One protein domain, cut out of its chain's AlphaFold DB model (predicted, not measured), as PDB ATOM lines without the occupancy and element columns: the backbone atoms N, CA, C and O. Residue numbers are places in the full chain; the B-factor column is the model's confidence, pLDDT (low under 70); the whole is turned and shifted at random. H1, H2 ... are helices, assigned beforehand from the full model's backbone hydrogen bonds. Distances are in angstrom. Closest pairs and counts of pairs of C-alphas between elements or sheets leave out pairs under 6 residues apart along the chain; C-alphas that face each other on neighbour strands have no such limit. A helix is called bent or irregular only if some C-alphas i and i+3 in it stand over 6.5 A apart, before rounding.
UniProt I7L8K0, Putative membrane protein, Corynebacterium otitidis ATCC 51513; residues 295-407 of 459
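Overview. This is residues 295 to 407 of the 459 residues of the protein "Putative membrane protein" of Corynebacterium otitidis ATCC 51513 (UniProt I7L8K0). The model is a long helical hairpin: H2 and H3 run side by side, close together near their tight turn and spread apart toward the other end, where the short helix H1 sits crosswise to both. Beyond that end the printed part finishes in a tail with no named element, of which residues 399 to 405 stick out free. The printed part has 113 residues with three named helices, in the order H1, H2, H3, and no named strand; its class is all helix. It is extended, a rod with a radius of gyration of the C-alphas of 23.2 A and spans of 78 by 26 by 20 A.

Arrangement. H3, residues 351 to 393, and H2, residues 314 to 349, form a helical hairpin at a shallow tilt of 11 degrees, opposite ways. They touch through residues 332 to 347 of H2 and 352 to 364 of H3 alone; their closest C-alphas, of Ala 346 and Trp 353, are 4.7 A apart. H1, residues 297 to 309, touches H3 with residues 299 to 303 alone, about perpendicular at 83 degrees; the closest C-alphas, of Phe 302 and Arg 393, are 7.2 A apart. H1 and H2 only just touch, with 3 pairs of C-alphas within 8 A, the closest those of Ile 300 and Pro 314 at 6.7 A; their lines are about perpendicular at 74 degrees. O i to N i+4 pairs are within hydrogen-bond range in 7 of 9 cases in H1, 29 of 32 in H2 and 36 of 39 in H3.

Along the chain. H3 is 64.5 A long, from C-alpha 351 at (-48.965, -2.534, 8.763) to C-alpha 393 at (-28.079, -34.309, 60.868). It is irregular, but only just: C-alphas 351 and 354 are 6.6 A apart. H2 is 51.8 A long and begins with C-alpha 314 at (-38.869, -28.277, 54.224). H1, 19.9 A long, is irregular, with C-alphas 305 and 308 7.5 A apart.

Size, cuts and confidence. The two C-alphas farthest apart, of Gly 351 and Pro 407, are 78.6 A apart. The printed part has no cut, and both links are tight. Mean pLDDT of the printed part is 86.0; residues 395 to 407 are under 70.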
ATOM      1  N   LEU A 295     -34.740 -34.405  49.453       85.19
ATOM      2  CA  LEU A 295     -34.550 -34.725  50.867       85.19
ATOM      3  C   LEU A 295     -35.139 -36.106  51.112       85.19
ATOM      4  O   LEU A 295     -36.297 -36.336  50.759       85.19
ATOM      5  N   THR A 296     -34.378 -36.997  51.740       87.38
ATOM      6  CA  THR A 296     -34.912 -38.306  52.136       87.38
ATOM      7  C   THR A 296     -35.940 -38.146  53.262       87.38
ATOM      8  O   THR A 296     -35.896 -37.190  54.043       87.38
ATOM      9  N   GLU A 297     -36.882 -39.089  53.382       88.12
ATOM     10  CA  GLU A 297     -37.944 -39.049  54.407       88.12
ATOM     11  C   GLU A 297     -37.369 -38.898  55.830       88.12
ATOM     12  O   GLU A 297     -37.933 -38.224  56.691       88.12
ATOM     13  N   GLU A 298     -36.180 -39.448  56.073       85.50
ATOM     14  CA  GLU A 298     -35.467 -39.315  57.341       85.50
ATOM     15  C   GLU A 298     -34.957 -37.895  57.626       85.50
ATOM     16  O   GLU A 298     -34.980 -37.450  58.779       85.50
ATOM     17  N   GLU A 299     -34.511 -37.172  56.594       87.38
ATOM     18  CA  GLU A 299     -34.101 -35.768  56.678       87.38
ATOM     19  C   GLU A 299     -35.302 -34.858  56.916       87.38
ATOM     20  O   GLU A 299     -35.232 -33.950  57.751       87.38
ATOM     21  N   ILE A 300     -36.420 -35.139  56.241       90.00
ATOM     22  CA  ILE A 300     -37.707 -34.467  56.451       90.00
ATOM     23  C   ILE A 300     -38.172 -34.699  57.895       90.00
ATOM     24  O   ILE A 300     -38.445 -33.745  58.626       90.00
ATOM     25  N   ALA A 301     -38.150 -35.944  58.373       88.25
ATOM     26  CA  ALA A 301     -38.491 -36.275  59.751       88.25
ATOM     27  C   ALA A 301     -37.516 -35.650  60.775       88.25
ATOM     28  O   ALA A 301     -37.934 -35.252  61.865       88.25
ATOM     29  N   PHE A 302     -36.223 -35.520  60.451       87.19
ATOM     30  CA  PHE A 302     -35.235 -34.832  61.294       87.19
ATOM     31  C   PHE A 302     -35.493 -33.319  61.367       87.19
ATOM     32  O   PHE A 302     -35.465 -32.747  62.460       87.19
ATOM     33  N   ALA A 303     -35.818 -32.686  60.240       89.75
ATOM     34  CA  ALA A 303     -36.240 -31.292  60.178       89.75
ATOM     35  C   ALA A 303     -37.517 -31.044  60.989       89.75
ATOM     36  O   ALA A 303     -37.527 -30.180  61.871       89.75
ATOM     37  N   ARG A 304     -38.558 -31.862  60.780       87.25
ATOM     38  CA  ARG A 304     -39.842 -31.766  61.492       87.25
ATOM     39  C   ARG A 304     -39.663 -31.887  63.013       87.25
ATOM     40  O   ARG A 304     -40.305 -31.151  63.756       87.25
ATOM     41  N   ARG A 305     -38.728 -32.725  63.489       85.31
ATOM     42  CA  ARG A 305     -38.340 -32.834  64.917       85.31
ATOM     43  C   ARG A 305     -37.607 -31.600  65.476       85.31
ATOM     44  O   ARG A 305     -37.575 -31.424  66.693       85.31
ATOM     45  N   ARG A 306     -36.998 -30.759  64.630       83.44
ATOM     46  CA  ARG A 306     -36.203 -29.578  65.033       83.44
ATOM     47  C   ARG A 306     -36.916 -28.235  64.808       83.44
ATOM     48  O   ARG A 306     -36.562 -27.261  65.475       83.44
ATOM     49  N   SER A 307     -37.897 -28.181  63.908       82.00
ATOM     50  CA  SER A 307     -38.650 -26.982  63.492       82.00
ATOM     51  C   SER A 307     -39.014 -26.044  64.656       82.00
ATOM     52  O   SER A 307     -38.591 -24.888  64.673       82.00
ATOM     53  N   GLY A 308     -39.661 -26.573  65.701       79.38
ATOM     54  CA  GLY A 308     -40.119 -25.840  66.892       79.38
ATOM     55  C   GLY A 308     -39.033 -25.181  67.760       79.38
ATOM     56  O   GLY A 308     -39.363 -24.534  68.748       79.38
ATOM     57  N   ARG A 309     -37.742 -25.311  67.417       84.81
ATOM     58  CA  ARG A 309     -36.625 -24.575  68.045       84.81
ATOM     59  C   ARG A 309     -35.925 -23.619  67.068       84.81
ATOM     60  O   ARG A 309     -34.718 -23.409  67.168       84.81
ATOM     61  N   GLY A 310     -36.659 -23.096  66.083       85.06
ATOM     62  CA  GLY A 310     -36.093 -22.308  64.981       85.06
ATOM     63  C   GLY A 310     -35.327 -23.165  63.967       85.06
ATOM     64  O   GLY A 310     -34.375 -22.694  63.346       85.06
ATOM     65  N   GLY A 311     -35.695 -24.442  63.836       87.06
ATOM     66  CA  GLY A 311     -35.171 -25.323  62.796       87.06
ATOM     67  C   GLY A 311     -35.738 -24.972  61.421       87.06
ATOM     68  O   GLY A 311     -36.851 -24.463  61.314       87.06
ATOM     69  N   TRP A 312     -34.987 -25.284  60.365       89.75
ATOM     70  CA  TRP A 312     -35.543 -25.295  59.015       89.75
ATOM     71  C   TRP A 312     -36.502 -26.478  58.863       89.75
ATOM     72  O   TRP A 312     -36.126 -27.596  59.211       89.75
ATOM     73  N   ASP A 313     -37.698 -26.233  58.330       90.88
ATOM     74  CA  ASP A 313     -38.671 -27.258  57.949       90.88
ATOM     75  C   ASP A 313     -38.911 -27.193  56.427       90.88
ATOM     76  O   ASP A 313     -39.319 -26.140  55.927       90.88
ATOM     77  N   PRO A 314     -38.642 -28.271  55.664       88.56
ATOM     78  CA  PRO A 314     -38.869 -28.277  54.224       88.56
ATOM     79  C   PRO A 314     -40.355 -28.351  53.849       88.56
ATOM     80  O   PRO A 314     -40.715 -27.891  52.766       88.56
ATOM     81  N   GLU A 315     -41.226 -28.897  54.703       88.19
ATOM     82  CA  GLU A 315     -42.625 -29.146  54.338       88.19
ATOM     83  C   GLU A 315     -43.449 -27.859  54.302       88.19
ATOM     84  O   GLU A 315     -44.187 -27.620  53.340       88.19
ATOM     85  N   THR A 316     -43.303 -26.993  55.309       86.44
ATOM     86  CA  THR A 316     -43.974 -25.686  55.314       86.44
ATOM     87  C   THR A 316     -43.455 -24.756  54.214       86.44
ATOM     88  O   THR A 316     -44.269 -24.081  53.582       86.44
ATOM     89  N   ASP A 317     -42.156 -24.762  53.882       87.50
ATOM     90  CA  ASP A 317     -41.620 -23.977  52.750       87.50
ATOM     91  C   ASP A 317     -42.081 -24.524  51.385       87.50
ATOM     92  O   ASP A 317     -42.410 -23.749  50.481       87.50
ATOM     93  N   ALA A 318     -42.202 -25.847  51.228       86.62
ATOM     94  CA  ALA A 318     -42.799 -26.458  50.037       86.62
ATOM     95  C   ALA A 318     -44.277 -26.049  49.873       86.62
ATOM     96  O   ALA A 318     -44.697 -25.604  48.797       86.62
ATOM     97  N   GLN A 319     -45.063 -26.108  50.954       85.69
ATOM     98  CA  GLN A 319     -46.460 -25.667  50.955       85.69
ATOM     99  C   GLN A 319     -46.588 -24.163  50.659       85.69
ATOM    100  O   GLN A 319     -47.372 -23.769  49.789       85.69
ATOM    101  N   GLU A 320     -45.787 -23.312  51.305       84.94
ATOM    102  CA  GLU A 320     -45.780 -21.866  51.063       84.94
ATOM    103  C   GLU A 320     -45.382 -21.513  49.626       84.94
ATOM    104  O   GLU A 320     -46.065 -20.715  48.968       84.94
ATOM    105  N   SER A 321     -44.295 -22.102  49.120       82.06
ATOM    106  CA  SER A 321     -43.761 -21.815  47.787       82.06
ATOM    107  C   SER A 321     -44.728 -22.233  46.677       82.06
ATOM    108  O   SER A 321     -44.901 -21.465  45.725       82.06
ATOM    109  N   SER A 322     -45.475 -23.337  46.835       80.00
ATOM    110  CA  SER A 322     -46.536 -23.750  45.896       80.00
ATOM    111  C   SER A 322     -47.527 -22.609  45.590       80.00
ATOM    112  O   SER A 322     -47.850 -22.324  44.430       80.00
ATOM    113  N   SER A 323     -47.922 -21.849  46.619       81.88
ATOM    114  CA  SER A 323     -48.837 -20.711  46.495       81.88
ATOM    115  C   SER A 323     -48.222 -19.527  45.734       81.88
ATOM    116  O   SER A 323     -48.945 -18.704  45.163       81.88
ATOM    117  N   ARG A 324     -46.889 -19.402  45.742       84.00
ATOM    118  CA  ARG A 324     -46.122 -18.354  45.049       84.00
ATOM    119  C   ARG A 324     -45.935 -18.734  43.576       84.00
ATOM    120  O   ARG A 324     -46.184 -17.901  42.703       84.00
ATOM    121  N   TYR A 325     -45.635 -20.004  43.287       83.06
ATOM    122  CA  TYR A 325     -45.581 -20.539  41.922       83.06
ATOM    123  C   TYR A 325     -46.916 -20.398  41.182       83.06
ATOM    124  O   TYR A 325     -46.928 -19.878  40.068       83.06
ATOM    125  N   GLN A 326     -48.057 -20.722  41.807       82.88
ATOM    126  CA  GLN A 326     -49.376 -20.521  41.181       82.88
ATOM    127  C   GLN A 326     -49.645 -19.055  40.788       82.88
ATOM    128  O   GLN A 326     -50.269 -18.789  39.760       82.88
ATOM    129  N   ARG A 327     -49.164 -18.085  41.580       85.38
ATOM    130  CA  ARG A 327     -49.292 -16.649  41.268       85.38
ATOM    131  C   ARG A 327     -48.411 -16.244  40.079       85.38
ATOM    132  O   ARG A 327     -48.899 -15.566  39.178       85.38
ATOM    133  N   ARG A 328     -47.162 -16.725  40.028       88.50
ATOM    134  CA  ARG A 328     -46.231 -16.534  38.895       88.50
ATOM    135  C   ARG A 328     -46.754 -17.170  37.598       88.50
ATOM    136  O   ARG A 328     -46.698 -16.535  36.547       88.50
ATOM    137  N   ALA A 329     -47.314 -18.378  37.673       87.31
ATOM    138  CA  ALA A 329     -47.893 -19.091  36.533       87.31
ATOM    139  C   ALA A 329     -49.126 -18.374  35.954       87.31
ATOM    140  O   ALA A 329     -49.253 -18.244  34.739       87.31
ATOM    141  N   ARG A 330     -50.006 -17.821  36.802       89.44
ATOM    142  CA  ARG A 330     -51.143 -17.002  36.335       89.44
ATOM    143  C   ARG A 330     -50.688 -15.740  35.598       89.44
ATOM    144  O   ARG A 330     -51.302 -15.384  34.597       89.44
ATOM    145  N   ALA A 331     -49.606 -15.096  36.044       89.88
ATOM    146  CA  ALA A 331     -49.031 -13.952  35.336       89.88
ATOM    147  C   ALA A 331     -48.464 -14.343  33.955       89.88
ATOM    148  O   ALA A 331     -48.718 -13.631  32.986       89.88
ATOM    149  N   LEU A 332     -47.792 -15.500  33.838       92.56
ATOM    150  CA  LEU A 332     -47.359 -16.050  32.543       92.56
ATOM    151  C   LEU A 332     -48.536 -16.304  31.595       92.56
ATOM    152  O   LEU A 332     -48.480 -15.884  30.443       92.56
ATOM    153  N   LEU A 333     -49.606 -16.950  32.070       92.12
ATOM    154  CA  LEU A 333     -50.787 -17.253  31.250       92.12
ATOM    155  C   LEU A 333     -51.484 -15.980  30.744       92.12
ATOM    156  O   LEU A 333     -51.848 -15.900  29.572       92.12
ATOM    157  N   VAL A 334     -51.626 -14.961  31.601       91.94
ATOM    158  CA  VAL A 334     -52.186 -13.659  31.203       91.94
ATOM    159  C   VAL A 334     -51.284 -12.956  30.185       91.94
ATOM    160  O   VAL A 334     -51.783 -12.463  29.176       91.94
ATOM    161  N   LEU A 335     -49.965 -12.937  30.402       92.75
ATOM    162  CA  LEU A 335     -49.022 -12.268  29.502       92.75
ATOM    163  C   LEU A 335     -48.906 -12.977  28.143       92.75
ATOM    164  O   LEU A 335     -48.925 -12.314  27.109       92.75
ATOM    165  N   GLY A 336     -48.890 -14.313  28.122       93.19
ATOM    166  CA  GLY A 336     -48.999 -15.102  26.893       93.19
ATOM    167  C   GLY A 336     -50.303 -14.822  26.138       93.19
ATOM    168  O   GLY A 336     -50.284 -14.659  24.921       93.19
ATOM    169  N   GLY A 337     -51.419 -14.649  26.855       91.06
ATOM    170  CA  GLY A 337     -52.687 -14.207  26.268       91.06
ATOM    171  C   GLY A 337     -52.620 -12.825  25.624       91.06
ATOM    172  O   GLY A 337     -53.125 -12.643  24.519       91.06
ATOM    173  N   VAL A 338     -51.946 -11.864  26.264       92.19
ATOM    174  CA  VAL A 338     -51.702 -10.535  25.676       92.19
ATOM    175  C   VAL A 338     -50.866 -10.644  24.397       92.19
ATOM    176  O   VAL A 338     -51.192  -9.973  23.421       92.19
ATOM    177  N   VAL A 339     -49.855 -11.522  24.347       94.00
ATOM    178  CA  VAL A 339     -49.084 -11.791  23.116       94.00
ATOM    179  C   VAL A 339     -49.972 -12.387  22.017       94.00
ATOM    180  O   VAL A 339     -49.960 -11.882  20.897       94.00
ATOM    181  N   VAL A 340     -50.793 -13.401  22.316       90.88
ATOM    182  CA  VAL A 340     -51.714 -14.010  21.331       90.88
ATOM    183  C   VAL A 340     -52.708 -12.980  20.786       90.88
ATOM    184  O   VAL A 340     -52.882 -12.868  19.574       90.88
ATOM    185  N   VAL A 341     -53.321 -12.174  21.657       88.56
ATOM    186  CA  VAL A 341     -54.258 -11.112  21.253       88.56
ATOM    187  C   VAL A 341     -53.554 -10.019  20.444       88.56
ATOM    188  O   VAL A 341     -54.128  -9.523  19.477       88.56
ATOM    189  N   ALA A 342     -52.302  -9.685  20.770       90.06
ATOM    190  CA  ALA A 342     -51.488  -8.757  19.988       90.06
ATOM    191  C   ALA A 342     -51.170  -9.292  18.581       90.06
ATOM    192  O   ALA A 342     -51.253  -8.533  17.617       90.06
ATOM    193  N   VAL A 343     -50.864 -10.589  18.438       90.81
ATOM    194  CA  VAL A 343     -50.646 -11.234  17.127       90.81
ATOM    195  C   VAL A 343     -51.936 -11.241  16.304       90.81
ATOM    196  O   VAL A 343     -51.909 -10.866  15.135       90.81
ATOM    197  N   VAL A 344     -53.079 -11.593  16.907       86.56
ATOM    198  CA  VAL A 344     -54.382 -11.546  16.218       86.56
ATOM    199  C   VAL A 344     -54.716 -10.115  15.786       86.56
ATOM    200  O   VAL A 344     -55.082  -9.901  14.634       86.56
ATOM    201  N   ALA A 345     -54.532  -9.115  16.652       84.88
ATOM    202  CA  ALA A 345     -54.748  -7.713  16.292       84.88
ATOM    203  C   ALA A 345     -53.823  -7.254  15.148       84.88
ATOM    204  O   ALA A 345     -54.295  -6.623  14.204       84.88
ATOM    205  N   ALA A 346     -52.538  -7.621  15.178       90.62
ATOM    206  CA  ALA A 346     -51.590  -7.316  14.107       90.62
ATOM    207  C   ALA A 346     -51.979  -7.968  12.771       90.62
ATOM    208  O   ALA A 346     -51.926  -7.308  11.735       90.62
ATOM    209  N   ALA A 347     -52.440  -9.222  12.789       88.00
ATOM    210  CA  ALA A 347     -52.906  -9.925  11.594       88.00
ATOM    211  C   ALA A 347     -54.212  -9.345  11.016       88.00
ATOM    212  O   ALA A 347     -54.418  -9.400   9.805       88.00
ATOM    213  N   LEU A 348     -55.092  -8.782  11.856       90.19
ATOM    214  CA  LEU A 348     -56.362  -8.189  11.418       90.19
ATOM    215  C   LEU A 348     -56.248  -6.725  10.961       90.19
ATOM    216  O   LEU A 348     -57.008  -6.318  10.084       90.19
ATOM    217  N   LEU A 349     -55.345  -5.932  11.549       91.56
ATOM    218  CA  LEU A 349     -55.173  -4.507  11.219       91.56
ATOM    219  C   LEU A 349     -54.003  -4.248  10.253       91.56
ATOM    220  O   LEU A 349     -54.041  -3.276   9.500       91.56
ATOM    221  N   GLY A 350     -52.983  -5.111  10.245       89.19
ATOM    222  CA  GLY A 350     -51.821  -5.024   9.360       89.19
ATOM    223  C   GLY A 350     -50.886  -3.833   9.622       89.19
ATOM    224  O   GLY A 350     -51.011  -3.087  10.596       89.19
ATOM    225  N   GLY A 351     -49.911  -3.654   8.724       91.50
ATOM    226  CA  GLY A 351     -48.965  -2.534   8.763       91.50
ATOM    227  C   GLY A 351     -48.179  -2.446  10.077       91.50
ATOM    228  O   GLY A 351     -47.668  -3.446  10.576       91.50
ATOM    229  N   TRP A 352     -48.099  -1.245  10.658       91.88
ATOM    230  CA  TRP A 352     -47.326  -0.982  11.882       91.88
ATOM    231  C   TRP A 352     -47.796  -1.780  13.116       91.88
ATOM    232  O   TRP A 352     -47.049  -1.908  14.085       91.88
ATOM    233  N   TRP A 353     -49.000  -2.369  13.104       93.12
ATOM    234  CA  TRP A 353     -49.512  -3.128  14.252       93.12
ATOM    235  C   TRP A 353     -48.673  -4.364  14.607       93.12
ATOM    236  O   TRP A 353     -48.743  -4.806  15.751       93.12
ATOM    237  N   TRP A 354     -47.807  -4.852  13.710       92.19
ATOM    238  CA  TRP A 354     -46.781  -5.862  14.018       92.19
ATOM    239  C   TRP A 354     -45.780  -5.438  15.109       92.19
ATOM    240  O   TRP A 354     -45.227  -6.303  15.788       92.19
ATOM    241  N   ALA A 355     -45.601  -4.139  15.370       93.38
ATOM    242  CA  ALA A 355     -44.802  -3.666  16.503       93.38
ATOM    243  C   ALA A 355     -45.399  -4.073  17.870       93.38
ATOM    244  O   ALA A 355     -44.668  -4.208  18.851       93.38
ATOM    245  N   LEU A 356     -46.717  -4.297  17.948       91.44
ATOM    246  CA  LEU A 356     -47.425  -4.611  19.192       91.44
ATOM    247  C   LEU A 356     -47.134  -6.039  19.711       91.44
ATOM    248  O   LEU A 356     -46.744  -6.153  20.875       91.44
ATOM    249  N   PRO A 357     -47.226  -7.125  18.910       93.56
ATOM    250  CA  PRO A 357     -46.782  -8.449  19.347       93.56
ATOM    251  C   PRO A 357     -45.266  -8.534  19.558       93.56
ATOM    252  O   PRO A 357     -44.844  -9.262  20.451       93.56
ATOM    253  N   VAL A 358     -44.449  -7.762  18.827       95.50
ATOM    254  CA  VAL A 358     -42.999  -7.667  19.092       95.50
ATOM    255  C   VAL A 358     -42.739  -7.073  20.482       95.50
ATOM    256  O   VAL A 358     -42.012  -7.668  21.276       95.50
ATOM    257  N   ALA A 359     -43.390  -5.958  20.831       95.44
ATOM    258  CA  ALA A 359     -43.270  -5.350  22.157       95.44
ATOM    259  C   ALA A 359     -43.816  -6.257  23.280       95.44
ATOM    260  O   ALA A 359     -43.192  -6.381  24.335       95.44
ATOM    261  N   ALA A 360     -44.947  -6.934  23.054       94.44
ATOM    262  CA  ALA A 360     -45.506  -7.891  24.010       94.44
ATOM    263  C   ALA A 360     -44.595  -9.121  24.200       94.44
ATOM    264  O   ALA A 360     -44.398  -9.573  25.328       94.44
ATOM    265  N   GLY A 361     -43.995  -9.629  23.117       95.88
ATOM    266  CA  GLY A 361     -43.020 -10.719  23.142       95.88
ATOM    267  C   GLY A 361     -41.730 -10.340  23.874       95.88
ATOM    268  O   GLY A 361     -41.244 -11.116  24.694       95.88
ATOM    269  N   ALA A 362     -41.223  -9.120  23.669       96.94
ATOM    270  CA  ALA A 362     -40.082  -8.589  24.416       96.94
ATOM    271  C   ALA A 362     -40.379  -8.468  25.924       96.94
ATOM    272  O   ALA A 362     -39.536  -8.816  26.751       96.94
ATOM    273  N   LEU A 363     -41.597  -8.052  26.298       95.94
ATOM    274  CA  LEU A 363     -42.040  -7.999  27.698       95.94
ATOM    275  C   LEU A 363     -42.141  -9.412  28.305       95.94
ATOM    276  O   LEU A 363     -41.675  -9.635  29.423       95.94
ATOM    277  N   LEU A 364     -42.666 -10.391  27.557       95.88
ATOM    278  CA  LEU A 364     -42.677 -11.803  27.961       95.88
ATOM    279  C   LEU A 364     -41.257 -12.365  28.144       95.88
ATOM    280  O   LEU A 364     -40.991 -13.012  29.156       95.88
ATOM    281  N   ALA A 365     -40.330 -12.076  27.228       96.50
ATOM    282  CA  ALA A 365     -38.931 -12.481  27.345       96.50
ATOM    283  C   ALA A 365     -38.259 -11.859  28.585       96.50
ATOM    284  O   ALA A 365     -37.639 -12.575  29.374       96.50
ATOM    285  N   ALA A 366     -38.449 -10.557  28.824       97.00
ATOM    286  CA  ALA A 366     -37.943  -9.876  30.016       97.00
ATOM    287  C   ALA A 366     -38.522 -10.465  31.319       97.00
ATOM    288  O   ALA A 366     -37.787 -10.682  32.286       97.00
ATOM    289  N   TYR A 367     -39.818 -10.798  31.336       95.00
ATOM    290  CA  TYR A 367     -40.453 -11.481  32.465       95.00
ATOM    291  C   TYR A 367     -39.862 -12.884  32.695       95.00
ATOM    292  O   TYR A 367     -39.594 -13.255  33.838       95.00
ATOM    293  N   LEU A 368     -39.609 -13.657  31.633       95.00
ATOM    294  CA  LEU A 368     -38.991 -14.986  31.726       95.00
ATOM    295  C   LEU A 368     -37.544 -14.923  32.241       95.00
ATOM    296  O   LEU A 368     -37.162 -15.753  33.066       95.00
ATOM    297  N   VAL A 369     -36.759 -13.918  31.835       96.69
ATOM    298  CA  VAL A 369     -35.413 -13.669  32.383       96.69
ATOM    299  C   VAL A 369     -35.485 -13.335  33.877       96.69
ATOM    300  O   VAL A 369     -34.767 -13.942  34.675       96.69
ATOM    301  N   ALA A 370     -36.398 -12.447  34.286       94.38
ATOM    302  CA  ALA A 370     -36.607 -12.113  35.696       94.38
ATOM    303  C   ALA A 370     -37.055 -13.332  36.528       94.38
ATOM    304  O   ALA A 370     -36.551 -13.551  37.632       94.38
ATOM    305  N   LEU A 371     -37.950 -14.166  35.988       92.88
ATOM    306  CA  LEU A 371     -38.407 -15.401  36.628       92.88
ATOM    307  C   LEU A 371     -37.272 -16.431  36.764       92.88
ATOM    308  O   LEU A 371     -37.113 -17.016  37.833       92.88
ATOM    309  N   ARG A 372     -36.441 -16.611  35.727       94.25
ATOM    310  CA  ARG A 372     -35.246 -17.478  35.766       94.25
ATOM    311  C   ARG A 372     -34.236 -17.001  36.815       94.25
ATOM    312  O   ARG A 372     -33.614 -17.831  37.473       94.25
ATOM    313  N   GLY A 373     -34.107 -15.685  37.006       92.06
ATOM    314  CA  GLY A 373     -33.335 -15.089  38.099       92.06
ATOM    315  C   GLY A 373     -33.885 -15.451  39.483       92.06
ATOM    316  O   GLY A 373     -33.137 -15.949  40.322       92.06
ATOM    317  N   GLN A 374     -35.195 -15.278  39.702       91.81
ATOM    318  CA  GLN A 374     -35.853 -15.629  40.971       91.81
ATOM    319  C   GLN A 374     -35.721 -17.123  41.301       91.81
ATOM    320  O   GLN A 374     -35.330 -17.465  42.413       91.81
ATOM    321  N   VAL A 375     -35.976 -18.012  40.333       90.12
ATOM    322  CA  VAL A 375     -35.869 -19.468  40.539       90.12
ATOM    323  C   VAL A 375     -34.435 -19.875  40.892       90.12
ATOM    324  O   VAL A 375     -34.243 -20.639  41.832       90.12
ATOM    325  N   ARG A 376     -33.414 -19.307  40.230       93.62
ATOM    326  CA  ARG A 376     -32.003 -19.560  40.581       93.62
ATOM    327  C   ARG A 376     -31.653 -19.107  42.003       93.62
ATOM    328  O   ARG A 376     -30.897 -19.794  42.686       93.62
ATOM    329  N   GLN A 377     -32.201 -17.982  42.466       92.31
ATOM    330  CA  GLN A 377     -32.005 -17.501  43.840       92.31
ATOM    331  C   GLN A 377     -32.703 -18.407  44.869       92.31
ATOM    332  O   GLN A 377     -32.110 -18.746  45.892       92.31
ATOM    333  N   GLU A 378     -33.925 -18.856  44.578       92.25
ATOM    334  CA  GLU A 378     -34.678 -19.794  45.425       92.25
ATOM    335  C   GLU A 378     -33.986 -21.172  45.495       92.25
ATOM    336  O   GLU A 378     -33.809 -21.711  46.588       92.25
ATOM    337  N   GLN A 379     -33.478 -21.692  44.370       90.69
ATOM    338  CA  GLN A 379     -32.663 -22.915  44.316       90.69
ATOM    339  C   GLN A 379     -31.352 -22.784  45.108       90.69
ATOM    340  O   GLN A 379     -31.018 -23.672  45.891       90.69
ATOM    341  N   ALA A 380     -30.620 -21.671  44.970       92.81
ATOM    342  CA  ALA A 380     -29.380 -21.443  45.718       92.81
ATOM    343  C   ALA A 380     -29.614 -21.398  47.243       92.81
ATOM    344  O   ALA A 380     -28.835 -21.968  48.012       92.81
ATOM    345  N   LEU A 381     -30.717 -20.782  47.687       92.06
ATOM    346  CA  LEU A 381     -31.132 -20.791  49.092       92.06
ATOM    347  C   LEU A 381     -31.539 -22.194  49.565       92.06
ATOM    348  O   LEU A 381     -31.125 -22.597  50.654       92.06
ATOM    349  N   ARG A 382     -32.289 -22.961  48.756       90.56
ATOM    350  CA  ARG A 382     -32.661 -24.355  49.064       90.56
ATOM    351  C   ARG A 382     -31.421 -25.241  49.215       90.56
ATOM    352  O   ARG A 382     -31.267 -25.856  50.265       90.56
ATOM    353  N   ARG A 383     -30.489 -25.225  48.252       92.19
ATOM    354  CA  ARG A 383     -29.204 -25.959  48.323       92.19
ATOM    355  C   ARG A 383     -28.421 -25.642  49.603       92.19
ATOM    356  O   ARG A 383     -27.942 -26.550  50.277       92.19
ATOM    357  N   ARG A 384     -28.322 -24.359  49.987       91.44
ATOM    358  CA  ARG A 384     -27.643 -23.946  51.232       91.44
ATOM    359  C   ARG A 384     -28.337 -24.497  52.484       91.44
ATOM    360  O   ARG A 384     -27.651 -24.931  53.404       91.44
ATOM    361  N   ARG A 385     -29.674 -24.495  52.512       91.31
ATOM    362  CA  ARG A 385     -30.480 -25.020  53.629       91.31
ATOM    363  C   ARG A 385     -30.387 -26.542  53.753       91.31
ATOM    364  O   ARG A 385     -30.225 -27.019  54.870       91.31
ATOM    365  N   ILE A 386     -30.397 -27.283  52.641       91.88
ATOM    366  CA  ILE A 386     -30.204 -28.747  52.626       91.88
ATOM    367  C   ILE A 386     -28.829 -29.105  53.206       91.88
ATOM    368  O   ILE A 386     -28.758 -29.845  54.180       91.88
ATOM    369  N   ARG A 387     -27.743 -28.479  52.734       89.75
ATOM    370  CA  ARG A 387     -26.388 -28.707  53.287       89.75
ATOM    371  C   ARG A 387     -26.274 -28.359  54.778       89.75
ATOM    372  O   ARG A 387     -25.566 -29.029  55.524       89.75
ATOM    373  N   GLN A 388     -26.978 -27.321  55.239       88.44
ATOM    374  CA  GLN A 388     -27.051 -26.979  56.665       88.44
ATOM    375  C   GLN A 388     -27.861 -28.001  57.479       88.44
ATOM    376  O   GLN A 388     -27.497 -28.276  58.621       88.44
ATOM    377  N   LEU A 389     -28.918 -28.580  56.900       89.50
ATOM    378  CA  LEU A 389     -29.692 -29.673  57.487       89.50
ATOM    379  C   LEU A 389     -28.841 -30.944  57.573       89.50
ATOM    380  O   LEU A 389     -28.712 -31.475  58.670       89.50
ATOM    381  N   ARG A 390     -28.179 -31.364  56.487       86.94
ATOM    382  CA  ARG A 390     -27.267 -32.524  56.444       86.94
ATOM    383  C   ARG A 390     -26.127 -32.406  57.453       86.94
ATOM    384  O   ARG A 390     -25.962 -33.275  58.303       86.94
ATOM    385  N   ARG A 391     -25.433 -31.262  57.498       84.38
ATOM    386  CA  ARG A 391     -24.401 -31.001  58.521       84.38
ATOM    387  C   ARG A 391     -24.951 -30.983  59.957       84.38
ATOM    388  O   ARG A 391     -24.224 -31.311  60.890       84.38
ATOM    389  N   ALA A 392     -26.211 -30.594  60.154       84.88
ATOM    390  CA  ALA A 392     -26.872 -30.665  61.457       84.88
ATOM    391  C   ALA A 392     -27.384 -32.075  61.803       84.88
ATOM    392  O   ALA A 392     -27.477 -32.388  62.990       84.88
ATOM    393  N   ARG A 393     -27.700 -32.894  60.789       79.81
ATOM    394  CA  ARG A 393     -28.079 -34.309  60.868       79.81
ATOM    395  C   ARG A 393     -26.864 -35.135  61.323       79.81
ATOM    396  O   ARG A 393     -26.940 -35.699  62.407       79.81
ATOM    397  N   LEU A 394     -25.722 -35.041  60.630       71.56
ATOM    398  CA  LEU A 394     -24.460 -35.758  60.925       71.56
ATOM    399  C   LEU A 394     -23.898 -35.575  62.355       71.56
ATOM    400  O   LEU A 394     -23.087 -36.372  62.819       71.56
ATOM    401  N   GLY A 395     -24.307 -34.525  63.075       65.81
ATOM    402  CA  GLY A 395     -23.945 -34.313  64.485       65.81
ATOM    403  C   GLY A 395     -24.768 -35.138  65.489       65.81
ATOM    404  O   GLY A 395     -24.584 -34.988  66.699       65.81
ATOM    405  N   VAL A 396     -25.693 -35.974  65.014       61.22
ATOM    406  CA  VAL A 396     -26.595 -36.824  65.799       61.22
ATOM    407  C   VAL A 396     -26.545 -38.225  65.202       61.22
ATOM    408  O   VAL A 396     -26.803 -38.364  64.018       61.22
ATOM    409  N   ARG A 397     -26.249 -39.250  66.012       57.16
ATOM    410  CA  ARG A 397     -26.064 -40.636  65.538       57.16
ATOM    411  C   ARG A 397     -27.177 -41.103  64.596       57.16
ATOM    412  O   ARG A 397     -28.361 -40.930  64.909       57.16
ATOM    413  N   HIS A 398     -26.799 -41.730  63.491       58.44
ATOM    414  CA  HIS A 398     -27.717 -42.409  62.579       58.44
ATOM    415  C   HIS A 398     -27.764 -43.904  62.844       58.44
ATOM    416  O   HIS A 398     -26.967 -44.458  63.596       58.44
ATOM    417  N   ARG A 399     -28.757 -44.555  62.237       54.84
ATOM    418  CA  ARG A 399     -28.839 -46.019  62.194       54.84
ATOM    419  C   ARG A 399     -27.878 -46.552  61.126       54.84
ATOM    420  O   ARG A 399     -27.326 -47.631  61.259       54.84
ATOM    421  N   ASP A 400     -27.616 -45.718  60.128       56.38
ATOM    422  CA  ASP A 400     -26.732 -45.952  58.993       56.38
ATOM    423  C   ASP A 400     -25.263 -45.650  59.315       56.38
ATOM    424  O   ASP A 400     -24.400 -46.072  58.557       56.38
ATOM    425  N   ASP A 401     -24.954 -45.024  60.464       59.97
ATOM    426  CA  ASP A 401     -23.577 -44.938  60.986       59.97
ATOM    427  C   ASP A 401     -22.953 -46.350  61.072       59.97
ATOM    428  O   ASP A 401     -21.776 -46.537  60.770       59.97
ATOM    429  N   GLU A 402     -23.768 -47.359  61.409       53.97
ATOM    430  CA  GLU A 402     -23.385 -48.774  61.459       53.97
ATOM    431  C   GLU A 402     -23.138 -49.371  60.056       53.97
ATOM    432  O   GLU A 402     -22.210 -50.161  59.889       53.97
ATOM    433  N   ARG A 403     -23.888 -48.943  59.021       57.78
ATOM    434  CA  ARG A 403     -23.639 -49.325  57.609       57.78
ATOM    435  C   ARG A 403     -22.413 -48.613  57.024       57.78
ATOM    436  O   ARG A 403     -21.690 -49.208  56.235       57.78
ATOM    437  N   LEU A 404     -22.155 -47.374  57.449       62.00
ATOM    438  CA  LEU A 404     -20.968 -46.576  57.112       62.00
ATOM    439  C   LEU A 404     -19.700 -47.033  57.867       62.00
ATOM    440  O   LEU A 404     -18.649 -46.411  57.735       62.00
ATOM    441  N   GLY A 405     -19.786 -48.084  58.690       61.19
ATOM    442  CA  GLY A 405     -18.655 -48.620  59.453       61.19
ATOM    443  C   GLY A 405     -18.146 -47.704  60.575       61.19
ATOM    444  O   GLY A 405     -17.057 -47.939  61.098       61.19
ATOM    445  N   ILE A 406     -18.907 -46.673  60.960       63.22
ATOM    446  CA  ILE A 406     -18.529 -45.658  61.953       63.22
ATOM    447  C   ILE A 406     -18.648 -46.268  63.363       63.22
ATOM    448  O   ILE A 406     -19.760 -46.508  63.837       63.22
ATOM    449  N   PRO A 407     -17.541 -46.506  64.098       63.53
ATOM    450  CA  PRO A 407     -17.617 -47.272  65.339       63.53
ATOM    451  C   PRO A 407     -18.367 -46.546  66.469       63.53
ATOM    452  O   PRO A 407     -18.039 -45.408  66.810       63.53
TER     453      PRO A 407